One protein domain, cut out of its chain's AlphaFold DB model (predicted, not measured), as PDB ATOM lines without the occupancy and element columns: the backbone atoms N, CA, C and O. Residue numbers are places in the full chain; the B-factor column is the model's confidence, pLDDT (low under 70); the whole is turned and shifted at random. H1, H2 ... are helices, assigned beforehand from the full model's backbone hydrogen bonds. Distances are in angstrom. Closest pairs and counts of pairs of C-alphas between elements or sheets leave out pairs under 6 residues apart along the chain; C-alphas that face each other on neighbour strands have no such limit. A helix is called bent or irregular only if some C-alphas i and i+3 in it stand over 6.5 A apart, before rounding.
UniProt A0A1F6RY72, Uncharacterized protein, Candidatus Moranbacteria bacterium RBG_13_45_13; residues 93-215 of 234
ATOM      1  N   ALA A  93     121.419 169.511 103.167       76.94
ATOM      2  CA  ALA A  93     120.466 168.435 102.891       76.94
ATOM      3  C   ALA A  93     120.469 167.329 103.960       76.94
ATOM      4  O   ALA A  93     119.450 166.663 104.149       76.94
ATOM      5  N   THR A  94     121.566 167.160 104.698       72.38
ATOM      6  CA  THR A  94     121.662 166.241 105.849       72.38
ATOM      7  C   THR A  94     121.702 166.965 107.191       72.38
ATOM      8  O   THR A  94     121.263 166.417 108.201       72.38
ATOM      9  N   ASP A  95     122.179 168.208 107.219       80.06
ATOM     10  CA  ASP A  95     122.439 168.953 108.453       80.06
ATOM     11  C   ASP A  95     121.189 169.655 108.999       80.06
ATOM     12  O   ASP A  95     121.161 170.047 110.167       80.06
ATOM     13  N   TRP A  96     120.105 169.737 108.216       82.25
ATOM     14  CA  TRP A  96     118.807 170.226 108.703       82.25
ATOM     15  C   TRP A  96     118.261 169.394 109.874       82.25
ATOM     16  O   TRP A  96     117.552 169.931 110.722       82.25
ATOM     17  N   LEU A  97     118.635 168.112 109.971       82.88
ATOM     18  CA  LEU A  97     118.291 167.260 111.111       82.88
ATOM     19  C   LEU A  97     118.924 167.764 112.416       82.88
ATOM     20  O   LEU A  97     118.279 167.705 113.460       82.88
ATOM     21  N   PHE A  98     120.141 168.321 112.367       82.69
ATOM     22  CA  PHE A  98     120.768 168.957 113.532       82.69
ATOM     23  C   PHE A  98     120.137 170.302 113.864       82.69
ATOM     24  O   PHE A  98     120.041 170.643 115.038       82.69
ATOM     25  N   ILE A  99     119.671 171.050 112.858       85.25
ATOM     26  CA  ILE A  99     118.903 172.283 113.087       85.25
ATOM     27  C   ILE A  99     117.606 171.947 113.830       85.25
ATOM     28  O   ILE A  99     117.293 172.588 114.830       85.25
ATOM     29  N   LEU A 100     116.895 170.902 113.398       85.75
ATOM     30  CA  LEU A 100     115.687 170.424 114.067       85.75
ATOM     31  C   LEU A 100     115.992 169.940 115.490       85.75
ATOM     32  O   LEU A 100     115.295 170.336 116.423       85.75
ATOM     33  N   LEU A 101     117.055 169.150 115.669       85.69
ATOM     34  CA  LEU A 101     117.499 168.673 116.981       85.69
ATOM     35  C   LEU A 101     117.817 169.843 117.924       85.69
ATOM     36  O   LEU A 101     117.384 169.855 119.071       85.69
ATOM     37  N   PHE A 102     118.506 170.866 117.420       86.38
ATOM     38  CA  PHE A 102     118.839 172.075 118.169       86.38
ATOM     39  C   PHE A 102     117.588 172.869 118.561       86.38
ATOM     40  O   PHE A 102     117.455 173.282 119.713       86.38
ATOM     41  N   SER A 103     116.644 173.055 117.633       86.56
ATOM     42  CA  SER A 103     115.365 173.711 117.925       86.56
ATOM     43  C   SER A 103     114.559 172.953 118.977       86.56
ATOM     44  O   SER A 103     113.955 173.580 119.845       86.56
ATOM     45  N   PHE A 104     114.571 171.619 118.932       86.00
ATOM     46  CA  PHE A 104     113.879 170.789 119.916       86.00
ATOM     47  C   PHE A 104     114.540 170.876 121.297       86.00
ATOM     48  O   PHE A 104     113.837 171.022 122.293       86.00
ATOM     49  N   GLY A 105     115.876 170.875 121.350       84.19
ATOM     50  CA  GLY A 105     116.631 171.073 122.588       84.19
ATOM     51  C   GLY A 105     116.363 172.434 123.235       84.19
ATOM     52  O   GLY A 105     116.087 172.507 124.427       84.19
ATOM     53  N   LEU A 106     116.330 173.510 122.442       85.81
ATOM     54  CA  LEU A 106     115.949 174.838 122.941       85.81
ATOM     55  C   LEU A 106     114.513 174.882 123.465       85.81
ATOM     56  O   LEU A 106     114.250 175.485 124.502       85.81
ATOM     57  N   LEU A 107     113.575 174.277 122.734       85.00
ATOM     58  CA  LEU A 107     112.177 174.245 123.146       85.00
ATOM     59  C   LEU A 107     112.022 173.505 124.479       85.00
ATOM     60  O   LEU A 107     111.305 173.980 125.358       85.00
ATOM     61  N   LYS A 108     112.732 172.386 124.643       82.94
ATOM     62  CA  LYS A 108     112.797 171.619 125.888       82.94
ATOM     63  C   LYS A 108     113.323 172.461 127.048       82.94
ATOM     64  O   LYS A 108     112.648 172.541 128.068       82.94
ATOM     65  N   ASP A 109     114.446 173.156 126.879       82.75
ATOM     66  CA  ASP A 109     115.003 174.001 127.945       82.75
ATOM     67  C   ASP A 109     114.027 175.109 128.375       82.75
ATOM     68  O   ASP A 109     113.902 175.420 129.559       82.75
ATOM     69  N   ILE A 110     113.292 175.696 127.423       85.06
ATOM     70  CA  ILE A 110     112.245 176.683 127.725       85.06
ATOM     71  C   ILE A 110     111.136 176.051 128.576       85.06
ATOM     72  O   ILE A 110     110.669 176.683 129.528       85.06
ATOM     73  N   PHE A 111     110.722 174.820 128.261       82.19
ATOM     74  CA  PHE A 111     109.741 174.089 129.064       82.19
ATOM     75  C   PHE A 111     110.262 173.805 130.474       82.19
ATOM     76  O   PHE A 111     109.549 174.096 131.435       82.19
ATOM     77  N   ASP A 112     111.497 173.331 130.620       78.94
ATOM     78  CA  ASP A 112     112.096 173.055 131.931       78.94
ATOM     79  C   ASP A 112     112.170 174.313 132.801       78.94
ATOM     80  O   ASP A 112     111.768 174.293 133.967       78.94
ATOM     81  N   ILE A 113     112.588 175.445 132.225       81.25
ATOM     82  CA  ILE A 113     112.624 176.736 132.926       81.25
ATOM     83  C   ILE A 113     111.209 177.179 133.325       81.25
ATOM     84  O   ILE A 113     111.003 177.647 134.449       81.25
ATOM     85  N   ALA A 114     110.222 177.022 132.440       81.88
ATOM     86  CA  ALA A 114     108.837 177.392 132.723       81.88
ATOM     87  C   ALA A 114     108.235 176.545 133.856       81.88
ATOM     88  O   ALA A 114     107.591 177.088 134.758       81.88
ATOM     89  N   PHE A 115     108.473 175.230 133.860       76.94
ATOM     90  CA  PHE A 115     107.989 174.337 134.916       76.94
ATOM     91  C   PHE A 115     108.736 174.529 136.239       76.94
ATOM     92  O   PHE A 115     108.102 174.510 137.297       76.94
ATOM     93  N   ALA A 116     110.041 174.808 136.204       75.62
ATOM     94  CA  ALA A 116     110.802 175.189 137.392       75.62
ATOM     95  C   ALA A 116     110.266 176.493 138.012       75.62
ATOM     96  O   ALA A 116     110.080 176.575 139.229       75.62
ATOM     97  N   ALA A 117     109.939 177.492 137.183       75.94
ATOM     98  CA  ALA A 117     109.349 178.752 137.635       75.94
ATOM     99  C   ALA A 117     107.941 178.565 138.231       75.94
ATOM    100  O   ALA A 117     107.616 179.181 139.247       75.94
ATOM    101  N   LEU A 118     107.114 177.687 137.651       72.94
ATOM    102  CA  LEU A 118     105.791 177.341 138.191       72.94
ATOM    103  C   LEU A 118     105.882 176.593 139.528       72.94
ATOM    104  O   LEU A 118     105.059 176.815 140.417       72.94
ATOM    105  N   GLY A 119     106.901 175.748 139.698       66.50
ATOM    106  CA  GLY A 119     107.180 175.044 140.949       66.50
ATOM    107  C   GLY A 119     107.568 175.956 142.118       66.50
ATOM    108  O   GLY A 119     107.340 175.602 143.273       66.50
ATOM    109  N   ALA A 120     108.091 177.153 141.831       69.31
ATOM    110  CA  ALA A 120     108.437 178.153 142.841       69.31
ATOM    111  C   ALA A 120     107.210 178.862 143.455       69.31
ATOM    112  O   ALA A 120     107.346 179.566 144.457       69.31
ATOM    113  N   VAL A 121     106.009 178.687 142.885       72.50
ATOM    114  CA  VAL A 121     104.774 179.300 143.394       72.50
ATOM    115  C   VAL A 121     104.157 178.414 144.490       72.50
ATOM    116  O   VAL A 121     103.678 177.320 144.193       72.50
ATOM    117  N   PRO A 122     104.072 178.866 145.756       61.34
ATOM    118  CA  PRO A 122     103.761 178.004 146.905       61.34
ATOM    119  C   PRO A 122     102.354 177.380 146.910       61.34
ATOM    120  O   PRO A 122     102.147 176.359 147.556       61.34
ATOM    121  N   ILE A 123     101.388 177.949 146.180       62.78
ATOM    122  CA  ILE A 123      99.989 177.472 146.156       62.78
ATOM    123  C   ILE A 123      99.794 176.304 145.170       62.78
ATOM    124  O   ILE A 123      98.937 175.450 145.374       62.78
ATOM    125  N   VAL A 124     100.618 176.234 144.121       59.53
ATOM    126  CA  VAL A 124     100.576 175.187 143.075       59.53
ATOM    127  C   VAL A 124     101.822 174.286 143.154       59.53
ATOM    128  O   VAL A 124     101.912 173.262 142.481       59.53
ATOM    129  N   GLY A 125     102.774 174.643 144.020       61.00
ATOM    130  CA  GLY A 125     104.170 174.228 143.947       61.00
ATOM    131  C   GLY A 125     104.409 172.727 144.023       61.00
ATOM    132  O   GLY A 125     105.227 172.237 143.260       61.00
ATOM    133  N   ILE A 126     103.685 171.963 144.850       65.88
ATOM    134  CA  ILE A 126     103.958 170.518 145.030       65.88
ATOM    135  C   ILE A 126     103.407 169.678 143.864       65.88
ATOM    136  O   ILE A 126     104.085 168.784 143.365       65.88
ATOM    137  N   ALA A 127     102.196 169.978 143.385       66.88
ATOM    138  CA  ALA A 127     101.621 169.283 142.230       66.88
ATOM    139  C   ALA A 127     102.280 169.745 140.918       66.88
ATOM    140  O   ALA A 127     102.550 168.931 140.037       66.88
ATOM    141  N   GLY A 128     102.596 171.041 140.817       67.06
ATOM    142  CA  GLY A 128     103.285 171.630 139.673       67.06
ATOM    143  C   GLY A 128     104.724 171.133 139.522       67.06
ATOM    144  O   GLY A 128     105.131 170.816 138.409       67.06
ATOM    145  N   THR A 129     105.470 170.978 140.625       68.81
ATOM    146  CA  THR A 129     106.828 170.397 140.574       68.81
ATOM    147  C   THR A 129     106.800 168.924 140.189       68.81
ATOM    148  O   THR A 129     107.591 168.519 139.345       68.81
ATOM    149  N   ALA A 130     105.878 168.127 140.737       73.44
ATOM    150  CA  ALA A 130     105.767 166.709 140.387       73.44
ATOM    151  C   ALA A 130     105.450 166.499 138.896       73.44
ATOM    152  O   ALA A 130     106.075 165.666 138.243       73.44
ATOM    153  N   ILE A 131     104.516 167.280 138.341       78.12
ATOM    154  CA  ILE A 131     104.178 167.236 136.910       78.12
ATOM    155  C   ILE A 131     105.356 167.728 136.059       78.12
ATOM    156  O   ILE A 131     105.685 167.090 135.062       78.12
ATOM    157  N   GLY A 132     106.019 168.812 136.476       75.50
ATOM    158  CA  GLY A 132     107.204 169.346 135.805       75.50
ATOM    159  C   GLY A 132     108.321 168.312 135.681       75.50
ATOM    160  O   GLY A 132     108.805 168.081 134.583       75.50
ATOM    161  N   ILE A 133     108.642 167.603 136.769       77.06
ATOM    162  CA  ILE A 133     109.670 166.546 136.774       77.06
ATOM    163  C   ILE A 133     109.333 165.430 135.775       77.06
ATOM    164  O   ILE A 133     110.213 164.967 135.049       77.06
ATOM    165  N   VAL A 134     108.071 164.993 135.716       80.69
ATOM    166  CA  VAL A 134     107.645 163.942 134.777       80.69
ATOM    167  C   VAL A 134     107.743 164.428 133.330       80.69
ATOM    168  O   VAL A 134     108.216 163.682 132.474       80.69
ATOM    169  N   ILE A 135     107.327 165.665 133.048       80.31
ATOM    170  CA  ILE A 135     107.401 166.246 131.701       80.31
ATOM    171  C   ILE A 135     108.858 166.418 131.262       80.31
ATOM    172  O   ILE A 135     109.179 166.022 130.143       80.31
ATOM    173  N   SER A 136     109.733 166.930 132.131       77.62
ATOM    174  CA  SER A 136     111.170 167.056 131.858       77.62
ATOM    175  C   SER A 136     111.792 165.696 131.549       77.62
ATOM    176  O   SER A 136     112.403 165.532 130.500       77.62
ATOM    177  N   PHE A 137     111.521 164.675 132.372       79.94
ATOM    178  CA  PHE A 137     112.036 163.322 132.143       79.94
ATOM    179  C   PHE A 137     111.563 162.711 130.812       79.94
ATOM    180  O   PHE A 137     112.335 162.075 130.093       79.94
ATOM    181  N   VAL A 138     110.286 162.893 130.460       82.94
ATOM    182  CA  VAL A 138     109.755 162.434 129.166       82.94
ATOM    183  C   VAL A 138     110.389 163.218 128.013       82.94
ATOM    184  O   VAL A 138     110.703 162.626 126.979       82.94
ATOM    185  N   GLY A 139     110.611 164.522 128.191       82.25
ATOM    186  CA  GLY A 139     111.325 165.379 127.247       82.25
ATOM    187  C   GLY A 139     112.752 164.896 126.990       82.25
ATOM    188  O   GLY A 139     113.117 164.711 125.829       82.25
ATOM    189  N   ASP A 140     113.508 164.601 128.049       78.88
ATOM    190  CA  ASP A 140     114.870 164.051 127.979       78.88
ATOM    191  C   ASP A 140     114.897 162.728 127.213       78.88
ATOM    192  O   ASP A 140     115.721 162.517 126.323       78.88
ATOM    193  N   LEU A 141     113.949 161.835 127.512       81.31
ATOM    194  CA  LEU A 141     113.851 160.539 126.847       81.31
ATOM    195  C   LEU A 141     113.560 160.690 125.346       81.31
ATOM    196  O   LEU A 141     114.187 160.023 124.520       81.31
ATOM    197  N   LEU A 142     112.621 161.565 124.980       83.31
ATOM    198  CA  LEU A 142     112.291 161.840 123.579       83.31
ATOM    199  C   LEU A 142     113.466 162.488 122.846       83.31
ATOM    200  O   LEU A 142     113.779 162.098 121.718       83.31
ATOM    201  N   PHE A 143     114.140 163.438 123.491       83.12
ATOM    202  CA  PHE A 143     115.313 164.106 122.946       83.12
ATOM    203  C   PHE A 143     116.476 163.130 122.727       83.12
ATOM    204  O   PHE A 143     117.117 163.156 121.672       83.12
ATOM    205  N   LEU A 144     116.699 162.199 123.659       81.12
ATOM    206  CA  LEU A 144     117.689 161.132 123.529       81.12
ATOM    207  C   LEU A 144     117.395 160.236 122.316       81.12
ATOM    208  O   LEU A 144     118.282 159.993 121.495       81.12
ATOM    209  N   ILE A 145     116.149 159.772 122.170       82.25
ATOM    210  CA  ILE A 145     115.734 158.937 121.030       82.25
ATOM    211  C   ILE A 145     115.934 159.692 119.712       82.25
ATOM    212  O   ILE A 145     116.462 159.126 118.749       82.25
ATOM    213  N   LEU A 146     115.552 160.971 119.668       84.06
ATOM    214  CA  LEU A 146     115.718 161.816 118.488       84.06
ATOM    215  C   LEU A 146     117.200 161.994 118.137       84.06
ATOM    216  O   LEU A 146     117.578 161.798 116.985       84.06
ATOM    217  N   THR A 147     118.046 162.271 119.129       80.62
ATOM    218  CA  THR A 147     119.500 162.417 118.968       80.62
ATOM    219  C   THR A 147     120.126 161.158 118.377       80.62
ATOM    220  O   THR A 147     120.848 161.228 117.381       80.62
ATOM    221  N   VAL A 148     119.811 159.987 118.941       78.25
ATOM    222  CA  VAL A 148     120.301 158.697 118.432       78.25
ATOM    223  C   VAL A 148     119.826 158.464 116.997       78.25
ATOM    224  O   VAL A 148     120.615 158.059 116.146       78.25
ATOM    225  N   THR A 149     118.561 158.768 116.705       80.81
ATOM    226  CA  THR A 149     117.980 158.609 115.364       80.81
ATOM    227  C   THR A 149     118.687 159.499 114.340       80.81
ATOM    228  O   THR A 149     119.062 159.017 113.270       80.81
ATOM    229  N   VAL A 150     118.941 160.769 114.674       79.50
ATOM    230  CA  VAL A 150     119.694 161.703 113.821       79.50
ATOM    231  C   VAL A 150     121.112 161.189 113.568       79.50
ATOM    232  O   VAL A 150     121.563 161.187 112.425       79.50
ATOM    233  N   LEU A 151     121.802 160.674 114.590       75.31
ATOM    234  CA  LEU A 151     123.150 160.108 114.435       75.31
ATOM    235  C   LEU A 151     123.207 158.875 113.525       75.31
ATOM    236  O   LEU A 151     124.194 158.669 112.809       75.31
ATOM    237  N   VAL A 152     122.168 158.042 113.568       74.62
ATOM    238  CA  VAL A 152     122.047 156.873 112.691       74.62
ATOM    239  C   VAL A 152     121.760 157.318 111.254       74.62
ATOM    240  O   VAL A 152     122.436 156.862 110.332       74.62
ATOM    241  N   LEU A 153     120.814 158.244 111.058       73.56
ATOM    242  CA  LEU A 153     120.397 158.729 109.735       73.56
ATOM    243  C   LEU A 153     121.480 159.526 109.004       73.56
ATOM    244  O   LEU A 153     121.621 159.388 107.792       73.56
ATOM    245  N   VAL A 154     122.267 160.328 109.723       70.00
ATOM    246  CA  VAL A 154     123.343 161.153 109.142       70.00
ATOM    247  C   VAL A 154     124.534 160.311 108.653       70.00
ATOM    248  O   VAL A 154     125.460 160.824 108.027       70.00
ATOM    249  N   GLY A 155     124.502 158.993 108.844       56.47
ATOM    250  CA  GLY A 155     125.480 158.118 108.218       56.47
ATOM    251  C   GLY A 155     126.740 157.964 109.052       56.47
ATOM    252  O   GLY A 155     127.858 158.030 108.545       56.47
ATOM    253  N   SER A 156     126.573 157.600 110.321       48.97
ATOM    254  CA  SER A 156     127.539 156.669 110.889       48.97
ATOM    255  C   SER A 156     127.295 155.301 110.245       48.97
ATOM    256  O   SER A 156     126.513 154.484 110.722       48.97
ATOM    257  N   SER A 157     127.955 155.022 109.117       45.56
ATOM    258  CA  SER A 157     128.148 153.628 108.717       45.56
ATOM    259  C   SER A 157     128.754 152.911 109.927       45.56
ATOM    260  O   SER A 157     129.874 153.220 110.343       45.56
ATOM    261  N   LEU A 158     127.991 151.990 110.526       44.72
ATOM    262  CA  LEU A 158     128.279 151.263 111.775       44.72
ATOM    263  C   LEU A 158     129.648 150.548 111.797       44.72
ATOM    264  O   LEU A 158     130.043 149.977 112.810       44.72
ATOM    265  N   LYS A 159     130.394 150.573 110.688       47.72
ATOM    266  CA  LYS A 159     131.753 150.044 110.561       47.72
ATOM    267  C   LYS A 159     132.832 150.903 111.228       47.72
ATOM    268  O   LYS A 159     133.900 150.368 111.521       47.72
ATOM    269  N   ASN A 160     132.602 152.193 111.488       51.53
ATOM    270  CA  ASN A 160     133.636 153.059 112.057       51.53
ATOM    271  C   ASN A 160     133.560 153.098 113.594       51.53
ATOM    272  O   ASN A 160     132.558 153.504 114.179       51.53
ATOM    273  N   ARG A 161     134.662 152.745 114.270       52.16
ATOM    274  CA  ARG A 161     134.842 152.745 115.744       52.16
ATOM    275  C   ARG A 161     134.626 154.119 116.430       52.16
ATOM    276  O   ARG A 161     134.880 154.252 117.626       52.16
ATOM    277  N   GLY A 162     134.182 155.144 115.698       57.03
ATOM    278  CA  GLY A 162     133.904 156.501 116.177       57.03
ATOM    279  C   GLY A 162     132.571 156.658 116.915       57.03
ATOM    280  O   GLY A 162     132.488 157.513 117.791       57.03
ATOM    281  N   LEU A 163     131.575 155.800 116.653       55.44
ATOM    282  CA  LEU A 163     130.227 155.866 117.253       55.44
ATOM    283  C   LEU A 163     130.233 155.801 118.790       55.44
ATOM    284  O   LEU A 163     129.460 156.488 119.451       55.44
ATOM    285  N   ALA A 164     131.179 155.055 119.367       53.59
ATOM    286  CA  ALA A 164     131.360 154.977 120.815       53.59
ATOM    287  C   ALA A 164     131.692 156.340 121.443       53.59
ATOM    288  O   ALA A 164     131.285 156.600 122.567       53.59
ATOM    289  N   LYS A 165     132.392 157.236 120.732       62.59
ATOM    290  CA  LYS A 165     132.710 158.578 121.248       62.59
ATOM    291  C   LYS A 165     131.462 159.446 121.346       62.59
ATOM    292  O   LYS A 165     131.308 160.165 122.326       62.59
ATOM    293  N   TYR A 166     130.576 159.326 120.363       65.12
ATOM    294  CA  TYR A 166     129.296 160.013 120.370       65.12
ATOM    295  C   TYR A 166     128.388 159.469 121.473       65.12
ATOM    296  O   TYR A 166     127.903 160.246 122.280       65.12
ATOM    297  N   PHE A 167     128.284 158.143 121.609       61.88
ATOM    298  CA  PHE A 167     127.519 157.508 122.687       61.88
ATOM    299  C   PHE A 167     128.051 157.836 124.087       61.88
ATOM    300  O   PHE A 167     127.266 158.066 124.998       61.88
ATOM    301  N   ILE A 168     129.375 157.880 124.278       58.50
ATOM    302  CA  ILE A 168     129.988 158.286 125.554       58.50
ATOM    303  C   ILE A 168     129.695 159.761 125.842       58.50
ATOM    304  O   ILE A 168     129.444 160.119 126.988       58.50
ATOM    305  N   SER A 169     129.703 160.609 124.812       61.28
ATOM    306  CA  SER A 169     129.307 162.011 124.923       61.28
ATOM    307  C   SER A 169     127.835 162.139 125.334       61.28
ATOM    308  O   SER A 169     127.559 162.876 126.273       61.28
ATOM    309  N   THR A 170     126.918 161.382 124.720       63.88
ATOM    310  CA  THR A 170     125.480 161.398 125.063       63.88
ATOM    311  C   THR A 170     125.217 160.826 126.450       63.88
ATOM    312  O   THR A 170     124.424 161.361 127.213       63.88
ATOM    313  N   ALA A 171     125.934 159.766 126.825       62.25
ATOM    314  CA  ALA A 171     125.826 159.174 128.152       62.25
ATOM    315  C   ALA A 171     126.344 160.117 129.251       62.25
ATOM    316  O   ALA A 171     125.761 160.170 130.328       62.25
ATOM    317  N   MET A 172     127.421 160.867 128.997       60.25
ATOM    318  CA  MET A 172     127.946 161.852 129.953       60.25
ATOM    319  C   MET A 172     126.991 163.028 130.163       60.25
ATOM    320  O   MET A 172     126.890 163.509 131.287       60.25
ATOM    321  N   GLU A 173     126.284 163.467 129.122       65.31
ATOM    322  CA  GLU A 173     125.242 164.492 129.244       65.31
ATOM    323  C   GLU A 173     124.060 163.980 130.068       65.31
ATOM    324  O   GLU A 173     123.712 164.602 131.064       65.31
ATOM    325  N   PHE A 174     123.544 162.788 129.753       64.06
ATOM    326  CA  PHE A 174     122.469 162.169 130.529       64.06
ATOM    327  C   PHE A 174     122.837 162.022 132.018       64.06
ATOM    328  O   PHE A 174     122.020 162.268 132.900       64.06
ATOM    329  N   ILE A 175     124.091 161.661 132.321       61.97
ATOM    330  CA  ILE A 175     124.594 161.574 133.703       61.97
ATOM    331  C   ILE A 175     124.709 162.963 134.356       61.97
ATOM    332  O   ILE A 175     124.444 163.090 135.551       61.97
ATOM    333  N   ALA A 176     125.113 163.993 133.607       60.97
ATOM    334  CA  ALA A 176     125.217 165.360 134.114       60.97
ATOM    335  C   ALA A 176     123.840 165.989 134.382       60.97
ATOM    336  O   ALA A 176     123.692 166.751 135.336       60.97
ATOM    337  N   GLU A 177     122.837 165.638 133.580       59.22
ATOM    338  CA  GLU A 177     121.469 166.148 133.683       59.22
ATOM    339  C   GLU A 177     120.648 165.403 134.748       59.22
ATOM    340  O   GLU A 177     119.836 166.010 135.450       59.22
ATOM    341  N   ALA A 178     120.957 164.119 134.979       59.31
ATOM    342  CA  ALA A 178     120.406 163.318 136.074       59.31
ATOM    343  C   ALA A 178     120.846 163.786 137.477       59.31
ATOM    344  O   ALA A 178     120.330 163.278 138.475       59.31
ATOM    345  N   LEU A 179     121.791 164.732 137.585       59.69
ATOM    346  CA  LEU A 179     122.151 165.359 138.855       59.69
ATOM    347  C   LEU A 179     121.151 166.479 139.194       59.69
ATOM    348  O   LEU A 179     121.180 167.544 138.565       59.69
ATOM    349  N   PRO A 180     120.294 166.292 140.215       54.47
ATOM    350  CA  PRO A 180     119.336 167.314 140.610       54.47
ATOM    351  C   PRO A 180     120.082 168.568 141.080       54.47
ATOM    352  O   PRO A 180     120.896 168.512 142.002       54.47
ATOM    353  N   GLY A 181     119.805 169.706 140.438       57.22
ATOM    354  CA  GLY A 181     120.399 170.998 140.791       57.22
ATOM    355  C   GLY A 181     121.479 171.521 139.842       57.22
ATOM    356  O   GLY A 181     122.077 172.547 140.157       57.22
ATOM    357  N   ILE A 182     121.708 170.910 138.674       55.50
ATOM    358  CA  ILE A 182     122.499 171.510 137.568       55.50
ATOM    359  C   ILE A 182     121.646 171.706 136.291       55.50
ATOM    360  O   ILE A 182     122.020 172.463 135.396       55.50
ATOM    361  N   SER A 183     120.433 171.154 136.276       56.19
ATOM    362  CA  SER A 183     119.477 171.060 135.159       56.19
ATOM    363  C   SER A 183     118.796 172.378 134.721       56.19
ATOM    364  O   SER A 183     117.929 172.372 133.864       56.19
ATOM    365  N   TRP A 184     119.148 173.517 135.318       60.38
ATOM    366  CA  TRP A 184     118.566 174.851 135.051       60.38
ATOM    367  C   TRP A 184     119.205 175.562 133.854       60.38
ATOM    368  O   TRP A 184     118.697 176.573 133.374       60.38
ATOM    369  N   LEU A 185     120.396 175.119 133.465       67.56
ATOM    370  CA  LEU A 185     121.166 175.717 132.387       67.56
ATOM    371  C   LEU A 185     120.780 175.038 131.069       67.56
ATOM    372  O   LEU A 185     120.629 173.817 131.062       67.56
ATOM    373  N   PRO A 186     120.674 175.797 129.961       73.69
ATOM    374  CA  PRO A 186     120.324 175.256 128.655       73.69
ATOM    375  C   PRO A 186     121.506 174.483 128.053       73.69
ATOM    376  O   PRO A 186     122.224 174.967 127.171       73.69
ATOM    377  N   TRP A 187     121.778 173.300 128.602       75.25
ATOM    378  CA  TRP A 187     122.888 172.440 128.196       75.25
ATOM    379  C   TRP A 187     122.572 171.673 126.914       75.25
ATOM    380  O   TRP A 187     123.462 171.510 126.077       75.25
ATOM    381  N   THR A 188     121.304 171.321 126.712       78.62
ATOM    382  CA  THR A 188     120.784 170.603 125.547       78.62
ATOM    383  C   THR A 188     121.252 171.192 124.196       78.62
ATOM    384  O   THR A 188     121.839 170.479 123.379       78.62
ATOM    385  N   PRO A 189     121.104 172.501 123.906       79.50
ATOM    386  CA  PRO A 189     121.568 173.104 122.654       79.50
ATOM    387  C   PRO A 189     123.095 173.149 122.537       79.50
ATOM    388  O   PRO A 189     123.635 172.992 121.437       79.50
ATOM    389  N   VAL A 190     123.810 173.345 123.651       80.31
ATOM    390  CA  VAL A 190     125.282 173.315 123.675       80.31
ATOM    391  C   VAL A 190     125.775 171.924 123.294       80.31
ATOM    392  O   VAL A 190     126.731 171.780 122.530       80.31
ATOM    393  N   TYR A 191     125.093 170.895 123.774       76.69
ATOM    394  CA  TYR A 191     125.406 169.522 123.451       76.69
ATOM    395  C   TYR A 191     125.158 169.180 121.982       76.69
ATOM    396  O   TYR A 191     126.054 168.640 121.327       76.69
ATOM    397  N   VAL A 192     124.004 169.567 121.423       81.00
ATOM    398  CA  VAL A 192     123.731 169.407 119.981       81.00
ATOM    399  C   VAL A 192     124.823 170.071 119.150       81.00
ATOM    400  O   VAL A 192     125.282 169.503 118.159       81.00
ATOM    401  N   PHE A 193     125.290 171.247 119.574       81.81
ATOM    402  CA  PHE A 193     126.376 171.952 118.904       81.81
ATOM    403  C   PHE A 193     127.699 171.170 118.948       81.81
ATOM    404  O   PHE A 193     128.379 171.046 117.928       81.81
ATOM    405  N   ILE A 194     128.056 170.601 120.104       80.25
ATOM    406  CA  ILE A 194     129.254 169.761 120.260       80.25
ATOM    407  C   ILE A 194     129.152 168.499 119.394       80.25
ATOM    408  O   ILE A 194     130.105 168.167 118.684       80.25
ATOM    409  N   LEU A 195     128.005 167.815 119.413       78.19
ATOM    410  CA  LEU A 195     127.738 166.648 118.569       78.19
ATOM    411  C   LEU A 195     127.903 166.979 117.089       78.19
ATOM    412  O   LEU A 195     128.611 166.274 116.370       78.19
ATOM    413  N   TYR A 196     127.282 168.068 116.648       80.00
ATOM    414  CA  TYR A 196     127.368 168.519 115.270       80.00
ATOM    415  C   TYR A 196     128.816 168.825 114.870       80.00
ATOM    416  O   TYR A 196     129.269 168.422 113.799       80.00
ATOM    417  N   PHE A 197     129.593 169.446 115.762       78.75
ATOM    418  CA  PHE A 197     131.011 169.699 115.521       78.75
ATOM    419  C   PHE A 197     131.819 168.405 115.357       78.75
ATOM    420  O   PHE A 197     132.680 168.324 114.477       78.75
ATOM    421  N   PHE A 198     131.540 167.376 116.162       76.88
ATOM    422  CA  PHE A 198     132.160 166.062 115.988       76.88
ATOM    423  C   PHE A 198     131.784 165.420 114.650       76.88
ATOM    424  O   PHE A 198     132.664 164.873 113.986       76.88
ATOM    425  N   VAL A 199     130.527 165.539 114.216       77.19
ATOM    426  CA  VAL A 199     130.076 165.023 112.913       77.19
ATOM    427  C   VAL A 199     130.786 165.732 111.760       77.19
ATOM    428  O   VAL A 199     131.333 165.066 110.882       77.19
ATOM    429  N   LEU A 200     130.873 167.066 111.792       76.00
ATOM    430  CA  LEU A 200     131.638 167.836 110.805       76.00
ATOM    431  C   LEU A 200     133.118 167.438 110.796       76.00
ATOM    432  O   LEU A 200     133.737 167.347 109.734       76.00
ATOM    433  N   TYR A 201     133.692 167.183 111.974       73.81
ATOM    434  CA  TYR A 201     135.064 166.711 112.101       73.81
ATOM    435  C   TYR A 201     135.249 165.333 111.467       73.81
ATOM    436  O   TYR A 201     136.206 165.142 110.721       73.81
ATOM    437  N   ASP A 202     134.344 164.385 111.708       71.38
ATOM    438  CA  ASP A 202     134.444 163.045 111.129       71.38
ATOM    439  C   ASP A 202     134.348 163.086 109.597       71.38
ATOM    440  O   ASP A 202     135.202 162.509 108.922       71.38
ATOM    441  N   ARG A 203     133.419 163.876 109.039       72.44
ATOM    442  CA  ARG A 203     133.338 164.111 107.585       72.44
ATOM    443  C   ARG A 203     134.631 164.713 107.022       72.44
ATOM    444  O   ARG A 203     135.188 164.208 106.051       72.44
ATOM    445  N   ALA A 204     135.195 165.718 107.702       71.88
ATOM    446  CA  ALA A 204     136.457 166.343 107.297       71.88
ATOM    447  C   ALA A 204     137.657 165.377 107.274       71.88
ATOM    448  O   ALA A 204     138.621 165.620 106.538       71.88
ATOM    449  N   TYR A 205     137.640 164.320 108.094       69.81
ATOM    450  CA  TYR A 205     138.666 163.274 108.098       69.81
ATOM    451  C   TYR A 205     138.418 162.197 107.043       69.81
ATOM    452  O   TYR A 205     139.388 161.731 106.440       69.81
ATOM    453  N   GLN A 206     137.160 161.825 106.801       67.50
ATOM    454  CA  GLN A 206     136.796 160.860 105.761       67.50
ATOM    455  C   GLN A 206     137.193 161.380 104.370       67.50
ATOM    456  O   GLN A 206     137.936 160.699 103.661       67.50
ATOM    457  N   ASP A 207     136.892 162.645 104.061       64.81
ATOM    458  CA  ASP A 207     137.296 163.290 102.802       64.81
ATOM    459  C   ASP A 207     138.823 163.346 102.605       64.81
ATOM    460  O   ASP A 207     139.338 163.226 101.490       64.81
ATOM    461  N   GLN A 208     139.591 163.512 103.689       60.66
ATOM    462  CA  GLN A 208     141.058 163.494 103.626       60.66
ATOM    463  C   GLN A 208     141.628 162.083 103.435       60.66
ATOM    464  O   GLN A 208     142.703 161.936 102.840       60.66
ATOM    465  N   GLY A 209     140.945 161.059 103.950       53.69
ATOM    466  CA  GLY A 209     141.288 159.653 103.752       53.69
ATOM    467  C   GLY A 209     141.089 159.221 102.302       53.69
ATOM    468  O   GLY A 209     141.991 158.624 101.712       53.69
ATOM    469  N   GLU A 210     139.970 159.612 101.696       50.62
ATOM    470  CA  GLU A 210     139.666 159.305 100.293       50.62
ATOM    471  C   GLU A 210     140.579 160.068  99.319       50.62
ATOM    472  O   GLU A 210     141.108 159.486  98.368       50.62
ATOM    473  N   GLN A 211     140.901 161.336  99.601       47.47
ATOM    474  CA  GLN A 211     141.849 162.098  98.774       47.47
ATOM    475  C   GLN A 211     143.295 161.582  98.862       47.47
ATOM    476  O   GLN A 211     144.036 161.668  97.878       47.47
ATOM    477  N   LYS A 212     143.721 161.016 100.001       43.06
ATOM    478  CA  LYS A 212     145.038 160.360 100.116       43.06
ATOM    479  C   LYS A 212     145.065 158.960  99.502       43.06
ATOM    480  O   LYS A 212     146.120 158.565  99.013       43.06
ATOM    481  N   GLY A 213     143.934 158.255  99.471       39.34
ATOM    482  CA  GLY A 213     143.789 156.978  98.766       39.34
ATOM    483  C   GLY A 213     143.793 157.114  97.240       39.34
ATOM    484  O   GLY A 213     144.266 156.218  96.550       39.34
ATOM    485  N   SER A 214     143.345 158.253  96.702       39.81
ATOM    486  CA  SER A 214     143.273 158.482  95.250       39.81
ATOM    487  C   SER A 214     144.553 159.065  94.627       39.81
ATOM    488  O   SER A 214     144.764 158.902  93.425       39.81
ATOM    489  N   LYS A 215     145.435 159.722  95.398       42.00
ATOM    490  CA  LYS A 215     146.578 160.470  94.826       42.00
ATOM    491  C   LYS A 215     147.983 159.948  95.111       42.00
ATOM    492  O   LYS A 215     148.930 160.599  94.692       42.00
TER     493      LYS A 215
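This is residues 93 to 215 of the 234 residues of an uncharacterized protein of Candidatus Moranbacteria bacterium RBG_13_45_13 (UniProt A0A1F6RY72). Four helices, H1 to H4, run up and down in a long, slender bundle: the long hairpin of H1 and H2 makes one side, and the shorter H3 with the long H4 makes the other. H4 is shifted along the long axis, and its residues 204 to 215 stick out beyond the body as an arm. The printed part has 123 residues with four named helices in the order H1, H2, H3, H4 and no named strand; the class is all helix. The whole is loose, with a radius of gyration of the C-alphas of 17.9 A, and its outline is a rod spanning 71 by 26 by 19 A.

H1, residues 93 to 119, begins at C-alpha 93 at (120.466, 168.435, 102.891) and is 40.8 A long from first to last C-alpha. It is neither bent nor irregular, but only just: C-alphas 94 and 97 are 6.3 A apart. H2, residues 125 to 153, begins at C-alpha 125 at (104.170, 174.228, 143.947) and is 40.9 A long. H3, residues 163 to 177, is 21.3 A long. H4, residues 187 to 215, is 42.6 A long and ends at C-alpha 215 at (146.578, 160.470, 94.826).

The four helices form a bundle, up and down, each running against the one before it in the chain. H1 and H2 touch as a helical hairpin, at a shallow tilt of 10 degrees, opposite ways; their closest C-alphas, those of Gly 119 and Gly 125, are 4.3 A apart. H1 touches H4 with residues 98 to 109 alone, and H4 touches H1 with residues 188 to 196 alone; the closest C-alphas, of Gly 105 and Thr 188, are 5.1 A apart. These two run opposite ways at a shallow tilt of 16 degrees. H2 and H3 are close but not clearly touching, the closest C-alphas being those of Leu 144 and Thr 170 at 7.9 A. H3 and H4, also a helical hairpin, only just touch, with 3 pairs of C-alphas within 8 A; the closest, of Tyr 166 and Leu 195, are 7.0 A apart. H2 and H4 are near each other, while H1 and H3 are apart. Every O i to N i+4 pair is within hydrogen-bond range in H2 and H3; in H1 21 of 23 are, and in H4 24 of 25.

The two C-alphas farthest apart, those of Ile 123 and Lys 215, are 71.4 A from each other. Without residues 204 to 215, which stand free, the body spans 54 by 26 by 18 A. The printed part has no cut. The link from H1 to H2 is tight, and those from H2 to H3 and from H3 to H4 are short. The mean pLDDT of the printed part is 70.4, and 52 residues are under 70: residues 119 to 120, 122 to 129, 155 to 185 and 205 to 215.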